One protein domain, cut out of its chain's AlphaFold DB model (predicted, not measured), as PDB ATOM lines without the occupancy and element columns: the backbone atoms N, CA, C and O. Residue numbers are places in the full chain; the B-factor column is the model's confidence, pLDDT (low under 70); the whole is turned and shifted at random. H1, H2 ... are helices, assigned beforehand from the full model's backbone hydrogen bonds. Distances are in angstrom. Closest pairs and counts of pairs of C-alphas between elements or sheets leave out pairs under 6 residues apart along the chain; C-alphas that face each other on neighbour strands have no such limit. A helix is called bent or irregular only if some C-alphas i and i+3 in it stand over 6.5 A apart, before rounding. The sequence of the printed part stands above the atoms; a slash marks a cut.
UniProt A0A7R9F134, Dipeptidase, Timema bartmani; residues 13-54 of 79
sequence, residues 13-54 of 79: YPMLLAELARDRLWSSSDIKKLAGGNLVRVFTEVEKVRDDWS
ATOM      1  N   TYR A  13       4.469  -6.204  11.711       96.88
ATOM      2  CA  TYR A  13       4.166  -5.221  10.657       96.88
ATOM      3  C   TYR A  13       3.768  -3.821  11.167       96.88
ATOM      4  O   TYR A  13       4.226  -2.843  10.576       96.88
ATOM      5  N   PRO A  14       3.005  -3.657  12.268       96.69
ATOM      6  CA  PRO A  14       2.729  -2.332  12.819       96.69
ATOM      7  C   PRO A  14       3.991  -1.558  13.220       96.69
ATOM      8  O   PRO A  14       4.012  -0.338  13.090       96.69
ATOM      9  N   MET A  15       5.055  -2.243  13.664       95.69
ATOM     10  CA  MET A  15       6.328  -1.596  14.001       95.69
ATOM     11  C   MET A  15       6.994  -1.026  12.750       95.69
ATOM     12  O   MET A  15       7.410   0.127  12.760       95.69
ATOM     13  N   LEU A  16       7.005  -1.781  11.646       95.50
ATOM     14  CA  LEU A  16       7.507  -1.295  10.360       95.50
ATOM     15  C   LEU A  16       6.752  -0.045   9.891       95.50
ATOM     16  O   LEU A  16       7.372   0.946   9.519       95.50
ATOM     17  N   LEU A  17       5.416  -0.067   9.939       96.12
ATOM     18  CA  LEU A  17       4.603   1.081   9.525       96.12
ATOM     19  C   LEU A  17       4.820   2.298  10.437       96.12
ATOM     20  O   LEU A  17       4.813   3.428   9.952       96.12
ATOM     21  N   ALA A  18       5.042   2.078  11.737       95.50
ATOM     22  CA  ALA A  18       5.376   3.140  12.677       95.50
ATOM     23  C   ALA A  18       6.750   3.763  12.385       95.50
ATOM     24  O   ALA A  18       6.870   4.983  12.455       95.50
ATOM     25  N   GLU A  19       7.761   2.963  12.027       95.31
ATOM     26  CA  GLU A  19       9.063   3.495  11.603       95.31
ATOM     27  C   GLU A  19       8.941   4.328  10.324       95.31
ATOM     28  O   GLU A  19       9.459   5.442  10.269       95.31
ATOM     29  N   LEU A  20       8.187   3.852   9.327       96.12
ATOM     30  CA  LEU A  20       7.938   4.618   8.102       96.12
ATOM     31  C   LEU A  20       7.216   5.938   8.393       96.12
ATOM     32  O   LEU A  20       7.588   6.962   7.842       96.12
ATOM     33  N   ALA A  21       6.239   5.948   9.303       95.75
ATOM     34  CA  ALA A  21       5.523   7.168   9.684       95.75
ATOM     35  C   ALA A  21       6.403   8.222  10.380       95.75
ATOM     36  O   ALA A  21       6.018   9.391  10.443       95.75
ATOM     37  N   ARG A  22       7.560   7.828  10.929       95.19
ATOM     38  CA  ARG A  22       8.540   8.766  11.499       95.19
ATOM     39  C   ARG A  22       9.443   9.379  10.435       95.19
ATOM     40  O   ARG A  22       9.971  10.471  10.653       95.19
ATOM     41  N   ASP A  23       9.631   8.694   9.312       92.62
ATOM     42  CA  ASP A  23      10.393   9.205   8.183       92.62
ATOM     43  C   ASP A  23       9.586  10.291   7.453       92.62
ATOM     44  O   ASP A  23       8.423  10.114   7.094       92.62
ATOM     45  N   ARG A  24      10.220  11.439   7.192       85.50
ATOM     46  CA  ARG A  24       9.590  12.569   6.491       85.50
ATOM     47  C   ARG A  24       9.278  12.264   5.026       85.50
ATOM     48  O   ARG A  24       8.530  13.018   4.408       85.50
ATOM     49  N   LEU A  25       9.858  11.205   4.469       95.50
ATOM     50  CA  LEU A  25       9.632  10.776   3.092       95.50
ATOM     51  C   LEU A  25       8.282  10.078   2.894       95.50
ATOM     52  O   LEU A  25       7.814   9.983   1.761       95.50
ATOM     53  N   TRP A  26       7.648   9.604   3.968       97.38
ATOM     54  CA  TRP A  26       6.413   8.833   3.890       97.38
ATOM     55  C   TRP A  26       5.235   9.632   4.428       97.38
ATOM     56  O   TRP A  26       5.097   9.865   5.628       97.38
ATOM     57  N   SER A  27       4.326  10.017   3.535       96.44
ATOM     58  CA  SER A  27       3.050  10.577   3.966       96.44
ATOM     59  C   SER A  27       2.122   9.477   4.493       96.44
ATOM     60  O   SER A  27       2.201   8.315   4.082       96.44
ATOM     61  N   SER A  28       1.142   9.840   5.324       95.75
ATOM     62  CA  SER A  28       0.090   8.903   5.754       95.75
ATOM     63  C   SER A  28      -0.670   8.284   4.570       95.75
ATOM     64  O   SER A  28      -1.155   7.155   4.658       95.75
ATOM     65  N   SER A  29      -0.759   9.004   3.443       97.44
ATOM     66  CA  SER A  29      -1.349   8.502   2.197       97.44
ATOM     67  C   SER A  29      -0.506   7.385   1.582       97.44
ATOM     68  O   SER A  29      -1.048   6.365   1.156       97.44
ATOM     69  N   ASP A  30       0.819   7.529   1.587       97.94
ATOM     70  CA  ASP A  30       1.729   6.525   1.034       97.94
ATOM     71  C   ASP A  30       1.770   5.269   1.900       97.94
ATOM     72  O   ASP A  30       1.725   4.158   1.374       97.94
ATOM     73  N   ILE A  31       1.711   5.425   3.224       97.62
ATOM     74  CA  ILE A  31       1.599   4.299   4.159       97.62
ATOM     75  C   ILE A  31       0.276   3.548   3.952       97.62
ATOM     76  O   ILE A  31       0.270   2.320   3.907       97.62
ATOM     77  N   LYS A  32      -0.846   4.252   3.744       97.88
ATOM     78  CA  LYS A  32      -2.140   3.620   3.426       97.88
ATOM     79  C   LYS A  32      -2.091   2.835   2.110       97.88
ATOM     80  O   LYS A  32      -2.649   1.741   2.013       97.88
ATOM     81  N   LYS A  33      -1.426   3.381   1.088       98.25
ATOM     82  CA  LYS A  33      -1.202   2.681  -0.184       98.25
ATOM     83  C   LYS A  33      -0.340   1.434   0.014       98.25
ATOM     84  O   LYS A  33      -0.703   0.383  -0.510       98.25
ATOM     85  N   LEU A  34       0.745   1.531   0.782       97.81
ATOM     86  CA  LEU A  34       1.645   0.414   1.085       97.81
ATOM     87  C   LEU A  34       0.940  -0.700   1.865       97.81
ATOM     88  O   LEU A  34       1.070  -1.864   1.505       97.81
ATOM     89  N   ALA A  35       0.163  -0.343   2.889       97.12
ATOM     90  CA  ALA A  35      -0.542  -1.301   3.737       97.12
ATOM     91  C   ALA A  35      -1.569  -2.153   2.971       97.12
ATOM     92  O   ALA A  35      -1.940  -3.227   3.433       97.12
ATOM     93  N   GLY A  36      -2.030  -1.690   1.806       98.00
ATOM     94  CA  GLY A  36      -2.904  -2.490   0.951       98.00
ATOM     95  C   GLY A  36      -3.588  -1.725  -0.174       98.00
ATOM     96  O   GLY A  36      -4.046  -2.348  -1.126       98.00
ATOM     97  N   GLY A  37      -3.636  -0.388  -0.131       98.56
ATOM     98  CA  GLY A  37      -4.318   0.396  -1.169       98.56
ATOM     99  C   GLY A  37      -3.777   0.160  -2.586       98.56
ATOM    100  O   GLY A  37      -4.553   0.089  -3.535       98.56
ATOM    101  N   ASN A  38      -2.462  -0.021  -2.737       98.69
ATOM    102  CA  ASN A  38      -1.857  -0.364  -4.024       98.69
ATOM    103  C   ASN A  38      -2.272  -1.761  -4.497       98.69
ATOM    104  O   ASN A  38      -2.580  -1.921  -5.675       98.69
ATOM    105  N   LEU A  39      -2.297  -2.738  -3.584       98.69
ATOM    106  CA  LEU A  39      -2.706  -4.107  -3.887       98.69
ATOM    107  C   LEU A  39      -4.166  -4.144  -4.343       98.69
ATOM    108  O   LEU A  39      -4.442  -4.651  -5.422       98.69
ATOM    109  N   VAL A  40      -5.074  -3.544  -3.566       98.75
ATOM    110  CA  VAL A  40      -6.505  -3.492  -3.902       98.75
ATOM    111  C   VAL A  40      -6.720  -2.817  -5.250       98.75
ATOM    112  O   VAL A  40      -7.416  -3.371  -6.088       98.75
ATOM    113  N   ARG A  41      -6.070  -1.673  -5.506       98.56
ATOM    114  CA  ARG A  41      -6.171  -0.993  -6.805       98.56
ATOM    115  C   ARG A  41      -5.782  -1.920  -7.954       98.56
ATOM    116  O   ARG A  41      -6.537  -2.035  -8.907       98.56
ATOM    117  N   VAL A  42      -4.611  -2.554  -7.879       98.75
ATOM    118  CA  VAL A  42      -4.140  -3.453  -8.947       98.75
ATOM    119  C   VAL A  42      -5.090  -4.632  -9.110       98.75
ATOM    120  O   VAL A  42      -5.429  -4.983 -10.233       98.75
ATOM    121  N   PHE A  43      -5.545  -5.220  -8.007       98.75
ATOM    122  CA  PHE A  43      -6.376  -6.411  -8.073       98.75
ATOM    123  C   PHE A  43      -7.771  -6.113  -8.629       98.75
ATOM    124  O   PHE A  43      -8.267  -6.876  -9.447       98.75
ATOM    125  N   THR A  44      -8.332  -4.942  -8.325       98.75
ATOM    126  CA  THR A  44      -9.549  -4.452  -8.983       98.75
ATOM    127  C   THR A  44      -9.356  -4.252 -10.489       98.75
ATOM    128  O   THR A  44     -10.253  -4.579 -11.257       98.75
ATOM    129  N   GLU A  45      -8.205  -3.754 -10.957       98.75
ATOM    130  CA  GLU A  45      -7.951  -3.673 -12.407       98.75
ATOM    131  C   GLU A  45      -7.821  -5.064 -13.053       98.75
ATOM    132  O   GLU A  45      -8.294  -5.266 -14.167       98.75
ATOM    133  N   VAL A  46      -7.248  -6.048 -12.350       98.62
ATOM    134  CA  VAL A  46      -7.212  -7.448 -12.814       98.62
ATOM    135  C   VAL A  46      -8.627  -8.016 -12.954       98.62
ATOM    136  O   VAL A  46      -8.931  -8.667 -13.952       98.62
ATOM    137  N   GLU A  47      -9.509  -7.751 -11.989       98.62
ATOM    138  CA  GLU A  47     -10.914  -8.172 -12.044       98.62
ATOM    139  C   GLU A  47     -11.664  -7.534 -13.216       98.62
ATOM    140  O   GLU A  47     -12.432  -8.221 -13.882       98.62
ATOM    141  N   LYS A  48     -11.395  -6.261 -13.528       98.69
ATOM    142  CA  LYS A  48     -11.959  -5.616 -14.722       98.69
ATOM    143  C   LYS A  48     -11.519  -6.309 -16.004       98.69
ATOM    144  O   LYS A  48     -12.364  -6.612 -16.832       98.69
ATOM    145  N   VAL A  49     -10.228  -6.620 -16.147       98.25
ATOM    146  CA  VAL A  49      -9.724  -7.340 -17.330       98.25
ATOM    147  C   VAL A  49     -10.372  -8.720 -17.452       98.25
ATOM    148  O   VAL A  49     -10.751  -9.118 -18.550       98.25
ATOM    149  N   ARG A  50     -10.554  -9.439 -16.334       97.50
ATOM    150  CA  ARG A  50     -11.314 -10.699 -16.310       97.50
ATOM    151  C   ARG A  50     -12.737 -10.498 -16.840       97.50
ATOM    152  O   ARG A  50     -13.191 -11.300 -17.650       97.50
ATOM    153  N   ASP A  51     -13.433  -9.461 -16.384       98.12
ATOM    154  CA  ASP A  51     -14.821  -9.193 -16.777       98.12
ATOM    155  C   ASP A  51     -14.930  -8.754 -18.247       98.12
ATOM    156  O   ASP A  51     -15.813  -9.228 -18.968       98.12
ATOM    157  N   ASP A  52     -13.981  -7.949 -18.729       97.81
ATOM    158  CA  ASP A  52     -13.850  -7.569 -20.141       97.81
ATOM    159  C   ASP A  52     -13.608  -8.798 -21.035       97.81
ATOM    160  O   ASP A  52     -14.047  -8.841 -22.185       97.81
ATOM    161  N   TRP A  53     -12.941  -9.824 -20.499       97.44
ATOM    162  CA  TRP A  53     -12.661 -11.092 -21.176       97.44
ATOM    163  C   TRP A  53     -13.720 -12.169 -20.911       97.44
ATOM    164  O   TRP A  53     -13.525 -13.320 -21.288       97.44
ATOM    165  N   SER A  54     -14.870 -11.825 -20.326       95.62
ATOM    166  CA  SER A  54     -15.924 -12.801 -19.995       95.62
ATOM    167  C   SER A  54     -16.482 -13.577 -21.198       95.62
ATOM    168  O   SER A  54     -17.001 -14.678 -21.026       95.62
TER     169      SER A  54
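AT A GLANCE: This is residues 13 to 54 of the 79 residues of the protein "Dipeptidase" of Timema bartmani (UniProt A0A7R9F134). A long helix, H2, is bent into two arms: the first, H2a, folds back beside H1 as a small helical hairpin, and H2b makes the long axis, with residues 42 to 54 sticking out. The printed part has 42 residues with two named helices, H1 then H2, and is all helix. It is extended, radius of gyration of the C-alphas 14.5 A, spanning 45 by 18 by 9 A.

IN THESE COORDINATES: Look first at H2, residues 28 to 52, by its hydrogen bonds assigned as one helix but bent: C-alphas 35 and 38 are 7.9 A apart. H2a is residues 28 to 35; from C-alpha 38 at (-1.857, -0.364, -4.024), H2b runs 21.3 A to C-alpha 52. Find C-alpha 13 at (4.166, -5.221, 10.657), where H1, residues 13 to 22, begins its 14.7 A.

HOW THE PARTS SIT: H2a and H2b stand at a steep tilt of 61 degrees. H1 and H2a, a hairpin, touch, closest at C-alphas 21 and 28, 6.9 A apart. H1 and H2b are apart. In H1, H2a and H2b every O i to N i+4 pair is within hydrogen-bond range.

THE WHOLE: The farthest C-alphas, of Arg 22 and Ser 54, are 45.3 A apart. The printed part has no cut, H1 to H2 is a tight link, and no printed residue is under 70 in pLDDT.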